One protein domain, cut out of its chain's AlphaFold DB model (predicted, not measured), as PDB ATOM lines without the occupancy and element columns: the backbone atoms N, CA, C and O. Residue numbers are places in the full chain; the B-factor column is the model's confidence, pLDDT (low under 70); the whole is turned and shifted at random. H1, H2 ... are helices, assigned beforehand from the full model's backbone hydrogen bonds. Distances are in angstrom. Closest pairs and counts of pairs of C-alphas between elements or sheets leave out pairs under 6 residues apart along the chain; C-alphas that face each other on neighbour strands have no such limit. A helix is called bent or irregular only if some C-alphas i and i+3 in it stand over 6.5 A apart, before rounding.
ATOM      1  N   SER A  54      -7.404  17.939 -18.092       75.06
ATOM      2  CA  SER A  54      -6.145  18.680 -17.921       75.06
ATOM      3  C   SER A  54      -6.174  20.026 -18.651       75.06
ATOM      4  O   SER A  54      -5.948  21.065 -18.031       75.06
ATOM      5  N   PHE A  55      -6.591  20.019 -19.919       77.62
ATOM      6  CA  PHE A  55      -6.709  21.222 -20.741       77.62
ATOM      7  C   PHE A  55      -7.719  22.233 -20.178       77.62
ATOM      8  O   PHE A  55      -7.429  23.424 -20.087       77.62
ATOM      9  N   GLN A  56      -8.900  21.772 -19.751       77.19
ATOM     10  CA  GLN A  56      -9.914  22.655 -19.159       77.19
ATOM     11  C   GLN A  56      -9.406  23.308 -17.872       77.19
ATOM     12  O   GLN A  56      -9.654  24.489 -17.629       77.19
ATOM     13  N   ARG A  57      -8.679  22.550 -17.049       79.12
ATOM     14  CA  ARG A  57      -8.105  23.051 -15.802       79.12
ATOM     15  C   ARG A  57      -7.014  24.085 -16.055       79.12
ATOM     16  O   ARG A  57      -7.062  25.154 -15.453       79.12
ATOM     17  N   GLU A  58      -6.079  23.790 -16.955       82.69
ATOM     18  CA  GLU A  58      -5.030  24.728 -17.363       82.69
ATOM     19  C   GLU A  58      -5.639  26.024 -17.904       82.69
ATOM     20  O   GLU A  58      -5.268  27.121 -17.488       82.69
ATOM     21  N   PHE A  59      -6.649  25.903 -18.765       81.75
ATOM     22  CA  PHE A  59      -7.383  27.042 -19.290       81.75
ATOM     23  C   PHE A  59      -8.025  27.886 -18.169       81.75
ATOM     24  O   PHE A  59      -7.828  29.102 -18.124       81.75
ATOM     25  N   ILE A  60      -8.731  27.263 -17.218       81.81
ATOM     26  CA  ILE A  60      -9.328  27.961 -16.065       81.81
ATOM     27  C   ILE A  60      -8.257  28.657 -15.215       81.81
ATOM     28  O   ILE A  60      -8.466  29.786 -14.761       81.81
ATOM     29  N   ASP A  61      -7.124  28.005 -14.971       83.44
ATOM     30  CA  ASP A  61      -6.055  28.569 -14.148       83.44
ATOM     31  C   ASP A  61      -5.362  29.750 -14.849       83.44
ATOM     32  O   ASP A  61      -5.101  30.772 -14.206       83.44
ATOM     33  N   ASN A  62      -5.207  29.694 -16.174       85.38
ATOM     34  CA  ASN A  62      -4.758  30.828 -16.984       85.38
ATOM     35  C   ASN A  62      -5.739  32.013 -16.909       85.38
ATOM     36  O   ASN A  62      -5.315  33.153 -16.710       85.38
ATOM     37  N   ILE A  63      -7.054  31.765 -16.972       83.94
ATOM     38  CA  ILE A  63      -8.078  32.816 -16.814       83.94
ATOM     39  C   ILE A  63      -8.041  33.443 -15.414       83.94
ATOM     40  O   ILE A  63      -8.154  34.666 -15.275       83.94
ATOM     41  N   LYS A  64      -7.855  32.640 -14.360       84.06
ATOM     42  CA  LYS A  64      -7.704  33.164 -12.990       84.06
ATOM     43  C   LYS A  64      -6.459  34.032 -12.854       84.06
ATOM     44  O   LYS A  64      -6.527  35.079 -12.213       84.06
ATOM     45  N   SER A  65      -5.344  33.594 -13.438       88.25
ATOM     46  CA  SER A  65      -4.091  34.350 -13.445       88.25
ATOM     47  C   SER A  65      -4.295  35.712 -14.107       88.25
ATOM     48  O   SER A  65      -4.073  36.751 -13.490       88.25
ATOM     49  N   LEU A  66      -4.878  35.717 -15.306       85.44
ATOM     50  CA  LEU A  66      -5.211  36.937 -16.035       85.44
ATOM     51  C   LEU A  66      -6.144  37.868 -15.248       85.44
ATOM     52  O   LEU A  66      -5.927  39.076 -15.203       85.44
ATOM     53  N   THR A  67      -7.155  37.314 -14.577       86.12
ATOM     54  CA  THR A  67      -8.065  38.088 -13.716       86.12
ATOM     55  C   THR A  67      -7.315  38.769 -12.567       86.12
ATOM     56  O   THR A  67      -7.599  39.920 -12.236       86.12
ATOM     57  N   ARG A  68      -6.337  38.085 -11.961       89.94
ATOM     58  CA  ARG A  68      -5.505  38.656 -10.896       89.94
ATOM     59  C   ARG A  68      -4.672  39.826 -11.411       89.94
ATOM     60  O   ARG A  68      -4.679  40.883 -10.788       89.94
ATOM     61  N   GLU A  69      -4.017  39.659 -12.554       88.94
ATOM     62  CA  GLU A  69      -3.216  40.721 -13.170       88.94
ATOM     63  C   GLU A  69      -4.072  41.942 -13.539       88.94
ATOM     64  O   GLU A  69      -3.705  43.078 -13.244       88.94
ATOM     65  N   LEU A  70      -5.272  41.728 -14.090       86.12
ATOM     66  CA  LEU A  70      -6.211  42.817 -14.379       86.12
ATOM     67  C   LEU A  70      -6.639  43.575 -13.115       86.12
ATOM     68  O   LEU A  70      -6.733  44.804 -13.145       86.12
ATOM     69  N   ASN A  71      -6.846  42.874 -11.998       84.31
ATOM     70  CA  ASN A  71      -7.134  43.517 -10.716       84.31
ATOM     71  C   ASN A  71      -5.951  44.358 -10.217       84.31
ATOM     72  O   ASN A  71      -6.160  45.469  -9.730       84.31
ATOM     73  N   HIS A  72      -4.714  43.872 -10.363       91.38
ATOM     74  CA  HIS A  72      -3.522  44.656 -10.026       91.38
ATOM     75  C   HIS A  72      -3.424  45.931 -10.869       91.38
ATOM     76  O   HIS A  72      -3.183  47.006 -10.320       91.38
ATOM     77  N   ILE A  73      -3.694  45.841 -12.174       87.44
ATOM     78  CA  ILE A  73      -3.733  47.013 -13.057       87.44
ATOM     79  C   ILE A  73      -4.808  48.009 -12.597       87.44
ATOM     80  O   ILE A  73      -4.518  49.196 -12.463       87.44
ATOM     81  N   GLY A  74      -6.024  47.540 -12.299       86.38
ATOM     82  CA  GLY A  74      -7.107  48.396 -11.803       86.38
ATOM     83  C   GLY A  74      -6.755  49.110 -10.494       86.38
ATOM     84  O   GLY A  74      -6.998  50.309 -10.354       86.38
ATOM     85  N   ASN A  75      -6.107  48.406  -9.563       91.94
ATOM     86  CA  ASN A  75      -5.635  48.998  -8.310       91.94
ATOM     87  C   ASN A  75      -4.594  50.098  -8.551       91.94
ATOM     88  O   ASN A  75      -4.696  51.169  -7.954       91.94
ATOM     89  N   ASN A  76      -3.636  49.871  -9.452       87.81
ATOM     90  CA  ASN A  76      -2.620  50.869  -9.795       87.81
ATOM     91  C   ASN A  76      -3.240  52.113 -10.448       87.81
ATOM     92  O   ASN A  76      -2.847  53.234 -10.127       87.81
ATOM     93  N   ILE A  77      -4.243  51.936 -11.314       87.56
ATOM     94  CA  ILE A  77      -4.985  53.054 -11.918       87.56
ATOM     95  C   ILE A  77      -5.696  53.869 -10.831       87.56
ATOM     96  O   ILE A  77      -5.573  55.092 -10.812       87.56
ATOM     97  N   ASN A  78      -6.378  53.216  -9.887       89.94
ATOM     98  CA  ASN A  78      -7.051  53.909  -8.783       89.94
ATOM     99  C   ASN A  78      -6.072  54.710  -7.912       89.94
ATOM    100  O   ASN A  78      -6.363  55.847  -7.529       89.94
ATOM    101  N   GLN A  79      -4.899  54.143  -7.617       90.00
ATOM    102  CA  GLN A  79      -3.841  54.843  -6.886       90.00
ATOM    103  C   GLN A  79      -3.337  56.071  -7.653       90.00
ATOM    104  O   GLN A  79      -3.240  57.149  -7.069       90.00
ATOM    105  N   ALA A  80      -3.083  55.939  -8.958       86.31
ATOM    106  CA  ALA A  80      -2.643  57.050  -9.798       86.31
ATOM    107  C   ALA A  80      -3.686  58.178  -9.857       86.31
ATOM    108  O   ALA A  80      -3.345  59.341  -9.666       86.31
ATOM    109  N   VAL A  81      -4.968  57.841 -10.032       86.88
ATOM    110  CA  VAL A  81      -6.068  58.822 -10.015       86.88
ATOM    111  C   VAL A  81      -6.137  59.552  -8.672       86.88
ATOM    112  O   VAL A  81      -6.296  60.771  -8.637       86.88
ATOM    113  N   THR A  82      -5.964  58.825  -7.566       88.62
ATOM    114  CA  THR A  82      -5.965  59.407  -6.216       88.62
ATOM    115  C   THR A  82      -4.787  60.366  -6.029       88.62
ATOM    116  O   THR A  82      -4.970  61.470  -5.520       88.62
ATOM    117  N   ALA A  83      -3.590  59.982  -6.482       85.81
ATOM    118  CA  ALA A  83      -2.403  60.831  -6.434       85.81
ATOM    119  C   ALA A  83      -2.583  62.112  -7.264       85.81
ATOM    120  O   ALA A  83      -2.369  63.203  -6.741       85.81
ATOM    121  N   ILE A  84      -3.075  61.999  -8.504       83.50
ATOM    122  CA  ILE A  84      -3.373  63.151  -9.373       83.50
ATOM    123  C   ILE A  84      -4.386  64.089  -8.704       83.50
ATOM    124  O   ILE A  84      -4.211  65.308  -8.721       83.50
ATOM    125  N   HIS A  85      -5.430  63.541  -8.076       84.25
ATOM    126  CA  HIS A  85      -6.419  64.341  -7.358       84.25
ATOM    127  C   HIS A  85      -5.792  65.129  -6.196       84.25
ATOM    128  O   HIS A  85      -6.042  66.327  -6.063       84.25
ATOM    129  N   ILE A  86      -4.931  64.489  -5.397       86.88
ATOM    130  CA  ILE A  86      -4.204  65.144  -4.300       86.88
ATOM    131  C   ILE A  86      -3.270  66.241  -4.831       86.88
ATOM    132  O   ILE A  86      -3.257  67.339  -4.277       86.88
ATOM    133  N   MET A  87      -2.526  65.982  -5.910       84.25
ATOM    134  CA  MET A  87      -1.630  66.972  -6.526       84.25
ATOM    135  C   MET A  87      -2.400  68.197  -7.030       84.25
ATOM    136  O   MET A  87      -1.964  69.329  -6.826       84.25
ATOM    137  N   ASN A  88      -3.580  67.988  -7.622       83.38
ATOM    138  CA  ASN A  88      -4.456  69.077  -8.051       83.38
ATOM    139  C   ASN A  88      -4.931  69.936  -6.865       83.38
ATOM    140  O   ASN A  88      -4.857  71.165  -6.922       83.38
ATOM    141  N   LEU A  89      -5.347  69.299  -5.761       87.25
ATOM    142  CA  LEU A  89      -5.740  69.997  -4.530       87.25
ATOM    143  C   LEU A  89      -4.590  70.805  -3.913       87.25
ATOM    144  O   LEU A  89      -4.833  71.862  -3.340       87.25
ATOM    145  N   ARG A  90      -3.350  70.320  -4.033       90.06
ATOM    146  CA  ARG A  90      -2.144  70.982  -3.507       90.06
ATOM    147  C   ARG A  90      -1.523  72.007  -4.456       90.06
ATOM    148  O   ARG A  90      -0.577  72.678  -4.066       90.06
ATOM    149  N   HIS A  91      -2.036  72.123  -5.681       81.31
ATOM    150  CA  HIS A  91      -1.468  72.948  -6.756       81.31
ATOM    151  C   HIS A  91      -0.019  72.571  -7.126       81.31
ATOM    152  O   HIS A  91       0.706  73.355  -7.732       81.31
ATOM    153  N   GLU A  92       0.391  71.336  -6.829       83.50
ATOM    154  CA  GLU A  92       1.704  70.761  -7.158       83.50
ATOM    155  C   GLU A  92       1.656  70.076  -8.534       83.50
ATOM    156  O   GLU A  92       2.092  68.942  -8.721       83.50
ATOM    157  N   PHE A  93       1.016  70.731  -9.503       71.75
ATOM    158  CA  PHE A  93       0.624  70.086 -10.747       71.75
ATOM    159  C   PHE A  93       1.806  69.949 -11.712       71.75
ATOM    160  O   PHE A  93       2.285  70.936 -12.269       71.75
ATOM    161  N   ASN A  94       2.248  68.714 -11.957       79.31
ATOM    162  CA  ASN A  94       3.263  68.417 -12.960       79.31
ATOM    163  C   ASN A  94       2.602  68.009 -14.290       79.31
ATOM    164  O   ASN A  94       2.088  66.897 -14.441       79.31
ATOM    165  N   ALA A  95       2.612  68.918 -15.269       80.50
ATOM    166  CA  ALA A  95       1.996  68.697 -16.578       80.50
ATOM    167  C   ALA A  95       2.628  67.525 -17.358       80.50
ATOM    168  O   ALA A  95       1.922  66.824 -18.090       80.50
ATOM    169  N   ASP A  96       3.925  67.272 -17.174       83.12
ATOM    170  CA  ASP A  96       4.634  66.191 -17.866       83.12
ATOM    171  C   ASP A  96       4.228  64.809 -17.335       83.12
ATOM    172  O   ASP A  96       4.057  63.860 -18.109       83.12
ATOM    173  N   GLU A  97       3.994  64.694 -16.026       78.69
ATOM    174  CA  GLU A  97       3.513  63.459 -15.399       78.69
ATOM    175  C   GLU A  97       2.089  63.116 -15.840       78.69
ATOM    176  O   GLU A  97       1.815  61.962 -16.180       78.69
ATOM    177  N   LEU A  98       1.200  64.112 -15.931       81.19
ATOM    178  CA  LEU A  98      -0.153  63.912 -16.451       81.19
ATOM    179  C   LEU A  98      -0.132  63.475 -17.919       81.19
ATOM    180  O   LEU A  98      -0.854  62.558 -18.313       81.19
ATOM    181  N   LYS A  99       0.718  64.102 -18.737       86.38
ATOM    182  CA  LYS A  99       0.871  63.737 -20.150       86.38
ATOM    183  C   LYS A  99       1.348  62.292 -20.296       86.38
ATOM    184  O   LYS A  99       0.805  61.546 -21.111       86.38
ATOM    185  N   ARG A 100       2.317  61.873 -19.475       85.19
ATOM    186  CA  ARG A 100       2.794  60.485 -19.432       85.19
ATOM    187  C   ARG A 100       1.699  59.519 -18.972       85.19
ATOM    188  O   ARG A 100       1.553  58.457 -19.572       85.19
ATOM    189  N   PHE A 101       0.927  59.877 -17.946       83.56
ATOM    190  CA  PHE A 101      -0.204  59.074 -17.477       83.56
ATOM    191  C   PHE A 101      -1.256  58.877 -18.575       83.56
ATOM    192  O   PHE A 101      -1.657  57.744 -18.838       83.56
ATOM    193  N   ASN A 102      -1.639  59.947 -19.275       87.44
ATOM    194  CA  ASN A 102      -2.607  59.880 -20.371       87.44
ATOM    195  C   ASN A 102      -2.123  58.961 -21.503       87.44
ATOM    196  O   ASN A 102      -2.876  58.095 -21.942       87.44
ATOM    197  N   ALA A 103      -0.852  59.064 -21.908       89.12
ATOM    198  CA  ALA A 103      -0.275  58.190 -22.935       89.12
ATOM    199  C   ALA A 103      -0.269  56.702 -22.522       89.12
ATOM    200  O   ALA A 103      -0.569  55.811 -23.326       89.12
ATOM    201  N   LEU A 104       0.041  56.412 -21.253       86.50
ATOM    202  CA  LEU A 104      -0.042  55.052 -20.715       86.50
ATOM    203  C   LEU A 104      -1.489  54.548 -20.686       86.50
ATOM    204  O   LEU A 104      -1.733  53.381 -21.003       86.50
ATOM    205  N   MET A 105      -2.450  55.416 -20.367       88.06
ATOM    206  CA  MET A 105      -3.861  55.043 -20.376       88.06
ATOM    207  C   MET A 105      -4.408  54.781 -21.774       88.06
ATOM    208  O   MET A 105      -5.146  53.814 -21.954       88.06
ATOM    209  N   GLU A 106      -4.022  55.571 -22.770       91.12
ATOM    210  CA  GLU A 106      -4.366  55.300 -24.169       91.12
ATOM    211  C   GLU A 106      -3.824  53.940 -24.615       91.12
ATOM    212  O   GLU A 106      -4.568  53.122 -25.164       91.12
ATOM    213  N   THR A 107      -2.564  53.646 -24.279       90.88
ATOM    214  CA  THR A 107      -1.942  52.345 -24.566       90.88
ATOM    215  C   THR A 107      -2.717  51.204 -23.903       90.88
ATOM    216  O   THR A 107      -3.018  50.195 -24.544       90.88
ATOM    217  N   TYR A 108      -3.093  51.355 -22.629       87.56
ATOM    218  CA  TYR A 108      -3.910  50.369 -21.921       87.56
ATOM    219  C   TYR A 108      -5.270  50.155 -22.601       87.56
ATOM    220  O   TYR A 108      -5.681  49.011 -22.807       87.56
ATOM    221  N   LEU A 109      -5.968  51.234 -22.969       88.75
ATOM    222  CA  LEU A 109      -7.276  51.159 -23.620       88.75
ATOM    223  C   LEU A 109      -7.189  50.441 -24.968       88.75
ATOM    224  O   LEU A 109      -8.026  49.584 -25.252       88.75
ATOM    225  N   GLN A 110      -6.151  50.727 -25.754       91.50
ATOM    226  CA  GLN A 110      -5.905  50.047 -27.021       91.50
ATOM    227  C   GLN A 110      -5.703  48.540 -26.813       91.50
ATOM    228  O   GLN A 110      -6.404  47.733 -27.425       91.50
ATOM    229  N   ARG A 111      -4.825  48.146 -25.880       87.44
ATOM    230  CA  ARG A 111      -4.600  46.726 -25.550       87.44
ATOM    231  C   ARG A 111      -5.863  46.038 -25.036       87.44
ATOM    232  O   ARG A 111      -6.116  44.882 -25.370       87.44
ATOM    233  N   ARG A 112      -6.699  46.738 -24.265       85.62
ATOM    234  CA  ARG A 112      -7.990  46.210 -23.800       85.62
ATOM    235  C   ARG A 112      -8.927  45.903 -24.967       85.62
ATOM    236  O   ARG A 112      -9.568  44.852 -24.968       85.62
ATOM    237  N   GLU A 113      -9.032  46.802 -25.942       88.69
ATOM    238  CA  GLU A 113      -9.887  46.586 -27.113       88.69
ATOM    239  C   GLU A 113      -9.348  45.471 -28.026       88.69
ATOM    240  O   GLU A 113     -10.150  44.695 -28.542       88.69
ATOM    241  N   GLU A 114      -8.025  45.298 -28.134       89.19
ATOM    242  CA  GLU A 114      -7.397  44.153 -28.823       89.19
ATOM    243  C   GLU A 114      -7.718  42.804 -28.151       89.19
ATOM    244  O   GLU A 114      -7.961  41.804 -28.830       89.19
ATOM    245  N   LEU A 115      -7.772  42.763 -26.815       83.56
ATOM    246  CA  LEU A 115      -8.085  41.546 -26.053       83.56
ATOM    247  C   LEU A 115      -9.576  41.176 -26.087       83.56
ATOM    248  O   LEU A 115      -9.948  40.003 -26.024       83.56
ATOM    249  N   LYS A 116     -10.460  42.165 -26.218       83.94
ATOM    250  CA  LYS A 116     -11.924  42.005 -26.218       83.94
ATOM    251  C   LYS A 116     -12.462  40.967 -27.224       83.94
ATOM    252  O   LYS A 116     -13.296  40.149 -26.822       83.94
ATOM    253  N   PRO A 117     -12.044  40.935 -28.509       86.62
ATOM    254  CA  PRO A 117     -12.475  39.896 -29.445       86.62
ATOM    255  C   PRO A 117     -11.929  38.508 -29.089       86.62
ATOM    256  O   PRO A 117     -12.622  37.520 -29.333       86.62
ATOM    257  N   LEU A 118     -10.736  38.416 -28.488       82.25
ATOM    258  CA  LEU A 118     -10.167  37.143 -28.037       82.25
ATOM    259  C   LEU A 118     -11.013  36.552 -26.904       82.25
ATOM    260  O   LEU A 118     -11.434  35.401 -26.994       82.25
ATOM    261  N   PHE A 119     -11.392  37.369 -25.919       77.44
ATOM    262  CA  PHE A 119     -12.310  36.946 -24.859       77.44
ATOM    263  C   PHE A 119     -13.684  36.528 -25.387       77.44
ATOM    264  O   PHE A 119     -14.243  35.531 -24.935       77.44
ATOM    265  N   LYS A 120     -14.231  37.241 -26.380       77.31
ATOM    266  CA  LYS A 120     -15.512  36.868 -27.003       77.31
ATOM    267  C   LYS A 120     -15.463  35.515 -27.712       77.31
ATOM    268  O   LYS A 120     -16.470  34.818 -27.702       77.31
ATOM    269  N   LYS A 121     -14.342  35.158 -28.351       74.12
ATOM    270  CA  LYS A 121     -14.169  33.835 -28.978       74.12
ATOM    271  C   LYS A 121     -14.137  32.731 -27.929       74.12
ATOM    272  O   LYS A 121     -14.788  31.714 -28.105       74.12
ATOM    273  N   VAL A 122     -13.428  32.983 -26.835       70.75
ATOM    274  CA  VAL A 122     -13.265  32.049 -25.722       70.75
ATOM    275  C   VAL A 122     -14.576  31.807 -24.957       70.75
ATOM    276  O   VAL A 122     -14.834  30.691 -24.543       70.75
ATOM    277  N   LEU A 123     -15.431  32.825 -24.803       65.62
ATOM    278  CA  LEU A 123     -16.729  32.712 -24.111       65.62
ATOM    279  C   LEU A 123     -17.873  32.147 -24.980       65.62
ATOM    280  O   LEU A 123     -18.967  31.931 -24.467       65.62
ATOM    281  N   LYS A 124     -17.664  31.993 -26.295       61.34
ATOM    282  CA  LYS A 124     -18.645  31.427 -27.244       61.34
ATOM    283  C   LYS A 124     -18.360  29.963 -27.616       61.34
ATOM    284  O   LYS A 124     -19.102  29.413 -28.428       61.34
TER     285      LYS A 124
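What this domain is: This is residues 54 to 124 of the 125 residues of an uncharacterized protein of Chryseobacterium sp (UniProt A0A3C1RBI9). Two long helices form a narrow U: H1 runs the full length, a tight link turns the chain, and H2 folds back along H1 with a gap between them. The 71 printed residues hold two named helices, H1 then H2, and no named strand; the class is all helix. The whole is a rod, only just extended, close to loose, with a radius of gyration of the C-alphas of 16.9 A and spans of 55 by 19 by 15 A.

How they stand to each other: H1, residues 54 to 90, and H2, residues 95 to 122, are close but not clearly touching; their closest C-alphas, of Ile 84 and Leu 98, are 7.8 A apart. They run opposite ways at a shallow tilt of 23 degrees. In H1 every O i to N i+4 pair is within hydrogen-bond range, in H2 22 of 24.

Where its parts are: H1 begins at C-alpha 54 (-6.145, 18.680, -17.921) and is 54.4 A long. H2, 40.7 A long, ends at C-alpha 122 (-13.265, 32.049, -25.722). H2 has a kink of 28 degrees near residue 115 and is only just irregular: C-alphas 114 and 117 are 6.7 A apart.

The domain as a whole: The C-alphas farthest apart, of Ser 54 and His 91, are 55.6 A apart. The printed part has no cut; pLDDT is under 70 at residues 123 to 124.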